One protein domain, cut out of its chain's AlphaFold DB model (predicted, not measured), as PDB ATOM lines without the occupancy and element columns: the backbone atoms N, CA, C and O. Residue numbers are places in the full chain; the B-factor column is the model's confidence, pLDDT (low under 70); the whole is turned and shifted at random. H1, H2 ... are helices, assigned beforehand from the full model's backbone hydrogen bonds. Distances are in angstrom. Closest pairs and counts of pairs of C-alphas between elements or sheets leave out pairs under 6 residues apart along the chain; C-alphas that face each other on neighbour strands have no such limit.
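What this domain is: This is residues 381 to 468 of the 580 residues of the protein "Zinc-ribbon domain-containing protein" of Lachnospiraceae bacterium NSJ-38 (UniProt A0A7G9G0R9). A long rod of four helices runs back and forth: H1 folds back along the first half of the longest helix, H2, and H3 folds back along the last part of H2. H4 then turns back along H3, and the rod's two ends lie at the link after H1 and at the last residues of H4. The printed part has 88 residues with four named helices, H1 to H4 in that order, and no named strand; the class is all helix. It is loose, with a radius of gyration of the C-alphas of 15.6 A, and spans 53 by 19 by 15 A.

Where its parts are: H1, residues 381 to 394, begins at C-alpha 381 (183.618, 161.907, 84.064) and is 20.5 A long from first to last C-alpha. H2, residues 399 to 424, is 37.6 A long. H3, residues 430 to 443, is 20.2 A long. H4, residues 449 to 468, is 28.8 A long and ends at C-alpha 468 (204.311, 193.282, 87.318).

How they stand to each other: H1 and H2 form a helical hairpin at a shallow tilt of 26 degrees, opposite ways; H2 touches H1 with residues 401 to 412 alone, and the closest C-alphas are those of Tyr 381 and Tyr 412, 5.7 A apart. H2, H3 and H4 make an up and down bundle, each helix running against the one before. H2 touches H3 with residues 416 to 424 alone, in a hairpin at a shallow tilt of 22 degrees; the closest C-alphas, of Ala 420 and Ala 433, are 4.3 A apart. H3 and H4, also a hairpin, touch at a shallow tilt of 26 degrees, closest at the C-alphas of Tyr 430 and Tyr 462, 5.6 A. H2 and H4 run the same way, close but not clearly touching, with the C-alphas of Gln 413 and Ile 451 closest at 7.2 A. H1 and H3 are only just apart, closest 8.4 A. Every O i to N i+4 pair is within hydrogen-bond range in H2, H3 and H4, and 9 of 10 in H1.

The domain as a whole: The farthest C-alphas, of Asn 395 and Ala 468, are 53.4 A apart. The printed part has no cut, its three links are tight, and residues 393 to 399 stand free. Mean pLDDT of the printed part is 87.1; residues 443 to 447 are under 70.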
ATOM      1  N   TYR A 381     183.576 162.333  82.665       92.44
ATOM      2  CA  TYR A 381     183.618 161.907  84.064       92.44
ATOM      3  C   TYR A 381     182.510 162.548  84.915       92.44
ATOM      4  O   TYR A 381     182.105 161.956  85.911       92.44
ATOM      5  N   TYR A 382     181.982 163.715  84.523       87.44
ATOM      6  CA  TYR A 382     180.867 164.354  85.224       87.44
ATOM      7  C   TYR A 382     179.609 163.474  85.211       87.44
ATOM      8  O   TYR A 382     179.074 163.163  86.275       87.44
ATOM      9  N   SER A 383     179.177 162.992  84.040       91.75
ATOM     10  CA  SER A 383     178.019 162.089  83.954       91.75
ATOM     11  C   SER A 383     178.264 160.740  84.639       91.75
ATOM     12  O   SER A 383     177.327 160.171  85.191       91.75
ATOM     13  N   ALA A 384     179.509 160.245  84.668       95.25
ATOM     14  CA  ALA A 384     179.863 159.063  85.459       95.25
ATOM     15  C   ALA A 384     179.688 159.316  86.971       95.25
ATOM     16  O   ALA A 384     179.090 158.503  87.674       95.25
ATOM     17  N   LEU A 385     180.175 160.456  87.470       92.69
ATOM     18  CA  LEU A 385     180.086 160.852  88.876       92.69
ATOM     19  C   LEU A 385     178.648 161.112  89.335       92.69
ATOM     20  O   LEU A 385     178.274 160.646  90.411       92.69
ATOM     21  N   ASP A 386     177.846 161.823  88.541       91.62
ATOM     22  CA  ASP A 386     176.442 162.093  88.865       91.62
ATOM     23  C   ASP A 386     175.610 160.800  88.896       91.62
ATOM     24  O   ASP A 386     174.925 160.535  89.886       91.62
ATOM     25  N   LEU A 387     175.757 159.931  87.887       95.44
ATOM     26  CA  LEU A 387     175.105 158.618  87.847       95.44
ATOM     27  C   LEU A 387     175.426 157.785  89.101       95.44
ATOM     28  O   LEU A 387     174.519 157.274  89.768       95.44
ATOM     29  N   LEU A 388     176.712 157.668  89.448       95.50
ATOM     30  CA  LEU A 388     177.158 156.907  90.617       95.50
ATOM     31  C   LEU A 388     176.658 157.526  91.926       95.50
ATOM     32  O   LEU A 388     176.195 156.798  92.804       95.50
ATOM     33  N   ARG A 389     176.699 158.858  92.055       92.44
ATOM     34  CA  ARG A 389     176.198 159.578  93.234       92.44
ATOM     35  C   ARG A 389     174.695 159.379  93.409       92.44
ATOM     36  O   ARG A 389     174.252 159.146  94.529       92.44
ATOM     37  N   ASN A 390     173.920 159.461  92.331       93.25
ATOM     38  CA  ASN A 390     172.469 159.297  92.381       93.25
ATOM     39  C   ASN A 390     172.079 157.850  92.703       93.25
ATOM     40  O   ASN A 390     171.295 157.635  93.623       93.25
ATOM     41  N   THR A 391     172.732 156.861  92.088       95.94
ATOM     42  CA  THR A 391     172.515 155.440  92.426       95.94
ATOM     43  C   THR A 391     172.907 155.128  93.879       95.94
ATOM     44  O   THR A 391     172.220 154.370  94.562       95.94
ATOM     45  N   LEU A 392     173.979 155.740  94.402       94.75
ATOM     46  CA  LEU A 392     174.434 155.547  95.786       94.75
ATOM     47  C   LEU A 392     173.486 156.170  96.834       94.75
ATOM     48  O   LEU A 392     173.471 155.700  97.970       94.75
ATOM     49  N   LYS A 393     172.664 157.174  96.475       93.75
ATOM     50  CA  LYS A 393     171.593 157.694  97.357       93.75
ATOM     51  C   LYS A 393     170.525 156.631  97.627       93.75
ATOM     52  O   LYS A 393     170.037 156.532  98.749       93.75
ATOM     53  N   GLU A 394     170.179 155.850  96.606       93.69
ATOM     54  CA  GLU A 394     169.198 154.760  96.688       93.69
ATOM     55  C   GLU A 394     169.806 153.475  97.272       93.69
ATOM     56  O   GLU A 394     169.107 152.698  97.915       93.69
ATOM     57  N   ASN A 395     171.121 153.287  97.108       93.50
ATOM     58  CA  ASN A 395     171.871 152.100  97.529       93.50
ATOM     59  C   ASN A 395     172.967 152.449  98.567       93.50
ATOM     60  O   ASN A 395     174.159 152.215  98.317       93.50
ATOM     61  N   PRO A 396     172.612 153.043  99.726       93.25
ATOM     62  CA  PRO A 396     173.583 153.550 100.690       93.25
ATOM     63  C   PRO A 396     174.456 152.425 101.259       93.25
ATOM     64  O   PRO A 396     173.965 151.403 101.731       93.25
ATOM     65  N   GLY A 397     175.774 152.637 101.247       90.94
ATOM     66  CA  GLY A 397     176.754 151.659 101.732       90.94
ATOM     67  C   GLY A 397     177.235 150.643 100.689       90.94
ATOM     68  O   GLY A 397     178.093 149.826 101.013       90.94
ATOM     69  N   ASN A 398     176.767 150.705  99.435       95.81
ATOM     70  CA  ASN A 398     177.271 149.833  98.374       95.81
ATOM     71  C   ASN A 398     178.762 150.108  98.077       95.81
ATOM     72  O   ASN A 398     179.129 151.104  97.451       95.81
ATOM     73  N   GLU A 399     179.643 149.203  98.511       96.12
ATOM     74  CA  GLU A 399     181.094 149.383  98.395       96.12
ATOM     75  C   GLU A 399     181.612 149.487  96.956       96.12
ATOM     76  O   GLU A 399     182.673 150.080  96.744       96.12
ATOM     77  N   LYS A 400     180.931 148.871  95.977       96.50
ATOM     78  CA  LYS A 400     181.354 148.941  94.571       96.50
ATOM     79  C   LYS A 400     181.105 150.342  94.022       96.50
ATOM     80  O   LYS A 400     182.029 150.940  93.477       96.50
ATOM     81  N   LEU A 401     179.893 150.870  94.227       97.25
ATOM     82  CA  LEU A 401     179.532 152.236  93.840       97.25
ATOM     83  C   LEU A 401     180.441 153.261  94.531       97.25
ATOM     84  O   LEU A 401     181.009 154.113  93.856       97.25
ATOM     85  N   SER A 402     180.670 153.131  95.843       95.69
ATOM     86  CA  SER A 402     181.564 154.027  96.596       95.69
ATOM     87  C   SER A 402     183.006 154.018  96.069       95.69
ATOM     88  O   SER A 402     183.623 155.074  95.943       95.69
ATOM     89  N   ARG A 403     183.553 152.843  95.714       97.06
ATOM     90  CA  ARG A 403     184.899 152.733  95.119       97.06
ATOM     91  C   ARG A 403     184.974 153.312  93.708       97.06
ATOM     92  O   ARG A 403     185.971 153.950  93.379       97.06
ATOM     93  N   ALA A 404     183.948 153.101  92.885       96.94
ATOM     94  CA  ALA A 404     183.878 153.679  91.545       96.94
ATOM     95  C   ALA A 404     183.762 155.211  91.601       96.94
ATOM     96  O   ALA A 404     184.465 155.901  90.867       96.94
ATOM     97  N   LEU A 405     182.944 155.737  92.519       93.81
ATOM     98  CA  LEU A 405     182.757 157.172  92.730       93.81
ATOM     99  C   LEU A 405     184.082 157.863  93.084       93.81
ATOM    100  O   LEU A 405     184.442 158.849  92.448       93.81
ATOM    101  N   GLU A 406     184.843 157.322  94.040       92.19
ATOM    102  CA  GLU A 406     186.143 157.889  94.429       92.19
ATOM    103  C   GLU A 406     187.201 157.746  93.315       92.19
ATOM    104  O   GLU A 406     187.950 158.685  93.054       92.19
ATOM    105  N   ASN A 407     187.217 156.630  92.572       94.19
ATOM    106  CA  ASN A 407     188.097 156.461  91.406       94.19
ATOM    107  C   ASN A 407     187.826 157.526  90.325       94.19
ATOM    108  O   ASN A 407     188.756 158.150  89.809       94.19
ATOM    109  N   TYR A 408     186.553 157.759  89.998       93.69
ATOM    110  CA  TYR A 408     186.174 158.762  89.006       93.69
ATOM    111  C   TYR A 408     186.309 160.197  89.508       93.69
ATOM    112  O   TYR A 408     186.544 161.091  88.698       93.69
ATOM    113  N   ARG A 409     186.267 160.421  90.826       90.00
ATOM    114  CA  ARG A 409     186.543 161.725  91.441       90.00
ATOM    115  C   ARG A 409     188.003 162.126  91.236       90.00
ATOM    116  O   ARG A 409     188.258 163.247  90.808       90.00
ATOM    117  N   GLN A 410     188.927 161.184  91.437       89.31
ATOM    118  CA  GLN A 410     190.359 161.377  91.190       89.31
ATOM    119  C   GLN A 410     190.652 161.611  89.699       89.31
ATOM    120  O   GLN A 410     191.279 162.607  89.353       89.31
ATOM    121  N   LYS A 411     190.111 160.777  88.798       91.62
ATOM    122  CA  LYS A 411     190.270 160.971  87.341       91.62
ATOM    123  C   LYS A 411     189.698 162.300  86.840       91.62
ATOM    124  O   LYS A 411     190.306 162.936  85.987       91.62
ATOM    125  N   TYR A 412     188.547 162.728  87.362       90.31
ATOM    126  CA  TYR A 412     187.973 164.031  87.027       90.31
ATOM    127  C   TYR A 412     188.872 165.180  87.497       90.31
ATOM    128  O   TYR A 412     189.099 166.124  86.750       90.31
ATOM    129  N   GLN A 413     189.416 165.094  88.714       88.06
ATOM    130  CA  GLN A 413     190.374 166.077  89.215       88.06
ATOM    131  C   GLN A 413     191.625 166.142  88.323       88.06
ATOM    132  O   GLN A 413     192.021 167.234  87.928       88.06
ATOM    133  N   GLU A 414     192.211 165.002  87.949       90.31
ATOM    134  CA  GLU A 414     193.349 164.942  87.017       90.31
ATOM    135  C   GLU A 414     193.021 165.575  85.649       90.31
ATOM    136  O   GLU A 414     193.807 166.369  85.133       90.31
ATOM    137  N   ASP A 415     191.845 165.281  85.088       90.75
ATOM    138  CA  ASP A 415     191.357 165.830  83.816       90.75
ATOM    139  C   ASP A 415     191.141 167.354  83.869       90.75
ATOM    140  O   ASP A 415     191.614 168.075  82.989       90.75
ATOM    141  N   ILE A 416     190.502 167.874  84.922       90.50
ATOM    142  CA  ILE A 416     190.303 169.318  85.114       90.50
ATOM    143  C   ILE A 416     191.633 170.049  85.319       90.50
ATOM    144  O   ILE A 416     191.843 171.102  84.715       90.50
ATOM    145  N   LEU A 417     192.553 169.499  86.116       89.12
ATOM    146  CA  LEU A 417     193.877 170.098  86.310       89.12
ATOM    147  C   LEU A 417     194.702 170.070  85.013       89.12
ATOM    148  O   LEU A 417     195.346 171.064  84.677       89.12
ATOM    149  N   GLY A 418     194.617 168.987  84.235       90.94
ATOM    150  CA  GLY A 418     195.209 168.902  82.899       90.94
ATOM    151  C   GLY A 418     194.637 169.941  81.929       90.94
ATOM    152  O   GLY A 418     195.397 170.618  81.235       90.94
ATOM    153  N   LYS A 419     193.312 170.133  81.919       90.44
ATOM    154  CA  LYS A 419     192.631 171.163  81.113       90.44
ATOM    155  C   LYS A 419     193.006 172.579  81.537       90.44
ATOM    156  O   LYS A 419     193.278 173.402  80.670       90.44
ATOM    157  N   ALA A 420     193.079 172.863  82.837       90.19
ATOM    158  CA  ALA A 420     193.495 174.166  83.350       90.19
ATOM    159  C   ALA A 420     194.956 174.478  82.980       90.19
ATOM    160  O   ALA A 420     195.261 175.577  82.523       90.19
ATOM    161  N   GLN A 421     195.851 173.489  83.084       88.88
ATOM    162  CA  GLN A 421     197.249 173.621  82.670       88.88
ATOM    163  C   GLN A 421     197.405 173.783  81.147       88.88
ATOM    164  O   GLN A 421     198.281 174.521  80.696       88.88
ATOM    165  N   ALA A 422     196.559 173.129  80.347       89.50
ATOM    166  CA  ALA A 422     196.521 173.319  78.897       89.50
ATOM    167  C   ALA A 422     195.962 174.700  78.506       89.50
ATOM    168  O   ALA A 422     196.469 175.316  77.572       89.50
ATOM    169  N   ALA A 423     194.960 175.200  79.236       89.12
ATOM    170  CA  ALA A 423     194.377 176.528  79.050       89.12
ATOM    171  C   ALA A 423     195.348 177.664  79.421       89.12
ATOM    172  O   ALA A 423     195.321 178.709  78.774       89.12
ATOM    173  N   LEU A 424     196.234 177.442  80.402       86.00
ATOM    174  CA  LEU A 424     197.319 178.366  80.753       86.00
ATOM    175  C   LEU A 424     198.300 178.575  79.581       86.00
ATOM    176  O   LEU A 424     198.744 179.696  79.337       86.00
ATOM    177  N   GLY A 425     198.598 177.513  78.826       82.06
ATOM    178  CA  GLY A 425     199.424 177.569  77.615       82.06
ATOM    179  C   GLY A 425     200.882 177.991  77.852       82.06
ATOM    180  O   GLY A 425     201.405 177.895  78.960       82.06
ATOM    181  N   SER A 426     201.551 178.439  76.784       77.25
ATOM    182  CA  SER A 426     202.894 179.049  76.833       77.25
ATOM    183  C   SER A 426     202.885 180.514  77.265       77.25
ATOM    184  O   SER A 426     203.921 181.033  77.667       77.25
ATOM    185  N   ASP A 427     201.730 181.165  77.152       74.56
ATOM    186  CA  ASP A 427     201.583 182.621  77.228       74.56
ATOM    187  C   ASP A 427     201.031 183.061  78.599       74.56
ATOM    188  O   ASP A 427     200.546 184.180  78.747       74.56
ATOM    189  N   GLU A 428     201.059 182.151  79.582       80.12
ATOM    190  CA  GLU A 428     200.606 182.348  80.967       80.12
ATOM    191  C   GLU A 428     199.181 182.933  81.061       80.12
ATOM    192  O   GLU A 428     198.888 183.863  81.812       80.12
ATOM    193  N   ASN A 429     198.247 182.358  80.291       83.69
ATOM    194  CA  ASN A 429     196.843 182.767  80.260       83.69
ATOM    195  C   ASN A 429     196.073 182.279  81.504       83.69
ATOM    196  O   ASN A 429     195.258 181.351  81.455       83.69
ATOM    197  N   TYR A 430     196.358 182.903  82.645       85.12
ATOM    198  CA  TYR A 430     195.743 182.556  83.924       85.12
ATOM    199  C   TYR A 430     194.220 182.728  83.926       85.12
ATOM    200  O   TYR A 430     193.542 181.935  84.574       85.12
ATOM    201  N   ASP A 431     193.670 183.697  83.185       84.06
ATOM    202  CA  ASP A 431     192.217 183.892  83.066       84.06
ATOM    203  C   ASP A 431     191.532 182.631  82.518       84.06
ATOM    204  O   ASP A 431     190.555 182.144  83.092       84.06
ATOM    205  N   ALA A 432     192.078 182.037  81.450       86.00
ATOM    206  CA  ALA A 432     191.539 180.807  80.876       86.00
ATOM    207  C   ALA A 432     191.655 179.612  81.842       86.00
ATOM    208  O   ALA A 432     190.713 178.827  81.969       86.00
ATOM    209  N   ALA A 433     192.773 179.492  82.569       88.06
ATOM    210  CA  ALA A 433     192.955 178.451  83.583       88.06
ATOM    211  C   ALA A 433     191.975 178.607  84.765       88.06
ATOM    212  O   ALA A 433     191.388 177.623  85.218       88.06
ATOM    213  N   VAL A 434     191.751 179.840  85.232       88.25
ATOM    214  CA  VAL A 434     190.794 180.174  86.298       88.25
ATOM    215  C   VAL A 434     189.361 179.834  85.884       88.25
ATOM    216  O   VAL A 434     188.641 179.250  86.690       88.25
ATOM    217  N   VAL A 435     188.957 180.118  84.639       87.69
ATOM    218  CA  VAL A 435     187.617 179.770  84.123       87.69
ATOM    219  C   VAL A 435     187.376 178.254  84.120       87.69
ATOM    220  O   VAL A 435     186.300 177.816  84.526       87.69
ATOM    221  N   VAL A 436     188.365 177.444  83.720       88.81
ATOM    222  CA  VAL A 436     188.248 175.970  83.736       88.81
ATOM    223  C   VAL A 436     188.056 175.438  85.161       88.81
ATOM    224  O   VAL A 436     187.178 174.609  85.403       88.81
ATOM    225  N   LEU A 437     188.856 175.926  86.114       88.19
ATOM    226  CA  LEU A 437     188.806 175.496  87.516       88.19
ATOM    227  C   LEU A 437     187.509 175.937  88.218       88.19
ATOM    228  O   LEU A 437     186.903 175.151  88.945       88.19
ATOM    229  N   ASP A 438     187.062 177.174  87.986       85.44
ATOM    230  CA  ASP A 438     185.835 177.723  88.577       85.44
ATOM    231  C   ASP A 438     184.584 177.022  88.019       85.44
ATOM    232  O   ASP A 438     183.729 176.569  88.783       85.44
ATOM    233  N   GLY A 439     184.533 176.799  86.698       84.62
ATOM    234  CA  GLY A 439     183.470 176.027  86.050       84.62
ATOM    235  C   GLY A 439     183.373 174.589  86.571       84.62
ATOM    236  O   GLY A 439     182.270 174.085  86.799       84.62
ATOM    237  N   ALA A 440     184.512 173.941  86.836       83.56
ATOM    238  CA  ALA A 440     184.535 172.607  87.429       83.56
ATOM    239  C   ALA A 440     183.876 172.581  88.818       83.56
ATOM    240  O   ALA A 440     183.004 171.743  89.050       83.56
ATOM    241  N   LEU A 441     184.238 173.510  89.712       81.25
ATOM    242  CA  LEU A 441     183.639 173.620  91.049       81.25
ATOM    243  C   LEU A 441     182.131 173.897  90.976       81.25
ATOM    244  O   LEU A 441     181.348 173.256  91.679       81.25
ATOM    245  N   HIS A 442     181.711 174.794  90.080       75.62
ATOM    246  CA  HIS A 442     180.309 175.192  89.952       75.62
ATOM    247  C   HIS A 442     179.371 174.064  89.496       75.62
ATOM    248  O   HIS A 442     178.172 174.122  89.765       75.62
ATOM    249  N   THR A 443     179.899 173.043  88.814       67.81
ATOM    250  CA  THR A 443     179.094 171.954  88.231       67.81
ATOM    251  C   THR A 443     178.823 170.812  89.228       67.81
ATOM    252  O   THR A 443     177.966 169.963  88.985       67.81
ATOM    253  N   LEU A 444     179.563 170.740  90.344       59.78
ATOM    254  CA  LEU A 444     179.843 169.457  91.001       59.78
ATOM    255  C   LEU A 444     179.102 169.119  92.293       59.78
ATOM    256  O   LEU A 444     179.128 167.946  92.672       59.78
ATOM    257  N   ASP A 445     178.469 170.074  92.974       61.72
ATOM    258  CA  ASP A 445     177.672 169.831  94.195       61.72
ATOM    259  C   ASP A 445     178.429 168.988  95.263       61.72
ATOM    260  O   ASP A 445     177.874 168.104  95.920       61.72
ATOM    261  N   GLY A 446     179.750 169.179  95.359       59.75
ATOM    262  CA  GLY A 446     180.659 168.340  96.140       59.75
ATOM    263  C   GLY A 446     181.999 169.021  96.414       59.75
ATOM    264  O   GLY A 446     182.393 169.938  95.701       59.75
ATOM    265  N   ASP A 447     182.678 168.561  97.460       65.81
ATOM    266  CA  ASP A 447     183.917 169.141  97.988       65.81
ATOM    267  C   ASP A 447     185.145 168.683  97.170       65.81
ATOM    268  O   ASP A 447     185.398 167.479  97.033       65.81
ATOM    269  N   TYR A 448     185.898 169.636  96.613       76.75
ATOM    270  CA  TYR A 448     187.138 169.415  95.854       76.75
ATOM    271  C   TYR A 448     188.225 170.377  96.359       76.75
ATOM    272  O   TYR A 448     188.592 171.326  95.654       76.75
ATOM    273  N   PRO A 449     188.738 170.166  97.584       78.38
ATOM    274  CA  PRO A 449     189.582 171.143  98.264       78.38
ATOM    275  C   PRO A 449     190.908 171.386  97.529       78.38
ATOM    276  O   PRO A 449     191.448 172.490  97.590       78.38
ATOM    277  N   GLU A 450     191.400 170.402  96.774       80.56
ATOM    278  CA  GLU A 450     192.569 170.523  95.900       80.56
ATOM    279  C   GLU A 450     192.306 171.445  94.696       80.56
ATOM    280  O   GLU A 450     193.148 172.283  94.375       80.56
ATOM    281  N   ILE A 451     191.136 171.336  94.048       83.81
ATOM    282  CA  ILE A 451     190.754 172.220  92.930       83.81
ATOM    283  C   ILE A 451     190.558 173.645  93.453       83.81
ATOM    284  O   ILE A 451     191.056 174.591  92.845       83.81
ATOM    285  N   GLU A 452     189.906 173.812  94.609       86.00
ATOM    286  CA  GLU A 452     189.789 175.125  95.242       86.00
ATOM    287  C   GLU A 452     191.147 175.731  95.619       86.00
ATOM    288  O   GLU A 452     191.346 176.937  95.473       86.00
ATOM    289  N   GLN A 453     192.078 174.925  96.140       87.75
ATOM    290  CA  GLN A 453     193.413 175.397  96.496       87.75
ATOM    291  C   GLN A 453     194.164 175.879  95.255       87.75
ATOM    292  O   GLN A 453     194.642 177.012  95.247       87.75
ATOM    293  N   ILE A 454     194.199 175.068  94.198       85.62
ATOM    294  CA  ILE A 454     194.887 175.414  92.950       85.62
ATOM    295  C   ILE A 454     194.223 176.631  92.283       85.62
ATOM    296  O   ILE A 454     194.916 177.497  91.754       85.62
ATOM    297  N   LEU A 455     192.896 176.776  92.376       87.00
ATOM    298  CA  LEU A 455     192.181 177.978  91.934       87.00
ATOM    299  C   LEU A 455     192.595 179.234  92.718       87.00
ATOM    300  O   LEU A 455     192.765 180.296  92.118       87.00
ATOM    301  N   ARG A 456     192.774 179.140  94.044       88.19
ATOM    302  CA  ARG A 456     193.282 180.256  94.864       88.19
ATOM    303  C   ARG A 456     194.707 180.637  94.459       88.19
ATOM    304  O   ARG A 456     194.959 181.811  94.212       88.19
ATOM    305  N   GLU A 457     195.593 179.651  94.320       88.88
ATOM    306  CA  GLU A 457     196.988 179.848  93.901       88.88
ATOM    307  C   GLU A 457     197.070 180.504  92.509       88.88
ATOM    308  O   GLU A 457     197.729 181.530  92.346       88.88
ATOM    309  N   LYS A 458     196.307 180.015  91.519       85.44
ATOM    310  CA  LYS A 458     196.281 180.600  90.165       85.44
ATOM    311  C   LYS A 458     195.657 181.994  90.093       85.44
ATOM    312  O   LYS A 458     196.086 182.799  89.267       85.44
ATOM    313  N   ARG A 459     194.702 182.323  90.969       87.12
ATOM    314  CA  ARG A 459     194.187 183.699  91.108       87.12
ATOM    315  C   ARG A 459     195.239 184.650  91.681       87.12
ATOM    316  O   ARG A 459     195.289 185.801  91.259       87.12
ATOM    317  N   GLU A 460     196.078 184.193  92.608       89.44
ATOM    318  CA  GLU A 460     197.165 185.011  93.152       89.44
ATOM    319  C   GLU A 460     198.288 185.216  92.123       89.44
ATOM    320  O   GLU A 460     198.695 186.357  91.907       89.44
ATOM    321  N   GLU A 461     198.707 184.163  91.409       86.25
ATOM    322  CA  GLU A 461     199.669 184.265  90.296       86.25
ATOM    323  C   GLU A 461     199.207 185.280  89.227       86.25
ATOM    324  O   GLU A 461     199.976 186.166  88.848       86.25
ATOM    325  N   TYR A 462     197.930 185.238  88.819       83.62
ATOM    326  CA  TYR A 462     197.345 186.217  87.892       83.62
ATOM    327  C   TYR A 462     197.468 187.664  88.385       83.62
ATOM    328  O   TYR A 462     197.881 188.549  87.634       83.62
ATOM    329  N   ILE A 463     197.122 187.916  89.652       86.56
ATOM    330  CA  ILE A 463     197.185 189.259  90.246       86.56
ATOM    331  C   ILE A 463     198.630 189.776  90.249       86.56
ATOM    332  O   ILE A 463     198.857 190.941  89.911       86.56
ATOM    333  N   GLN A 464     199.609 188.923  90.567       87.38
ATOM    334  CA  GLN A 464     201.025 189.302  90.527       87.38
ATOM    335  C   GLN A 464     201.506 189.594  89.098       87.38
ATOM    336  O   GLN A 464     202.196 190.590  88.889       87.38
ATOM    337  N   ALA A 465     201.089 188.807  88.101       82.50
ATOM    338  CA  ALA A 465     201.423 189.054  86.697       82.50
ATOM    339  C   ALA A 465     200.867 190.402  86.189       82.50
ATOM    340  O   ALA A 465     201.582 191.165  85.535       82.50
ATOM    341  N   GLN A 466     199.621 190.750  86.542       81.81
ATOM    342  CA  GLN A 466     199.031 192.053  86.199       81.81
ATOM    343  C   GLN A 466     199.737 193.221  86.912       81.81
ATOM    344  O   GLN A 466     199.970 194.266  86.302       81.81
ATOM    345  N   LEU A 467     200.120 193.046  88.183       83.19
ATOM    346  CA  LEU A 467     200.900 194.036  88.934       83.19
ATOM    347  C   LEU A 467     202.278 194.271  88.304       83.19
ATOM    348  O   LEU A 467     202.647 195.424  88.084       83.19
ATOM    349  N   ALA A 468     203.005 193.203  87.970       80.50
ATOM    350  CA  ALA A 468     204.311 193.282  87.318       80.50
ATOM    351  C   ALA A 468     204.216 193.986  85.957       80.50
ATOM    352  O   ALA A 468     204.975 194.915  85.687       80.50
TER     353      ALA A 468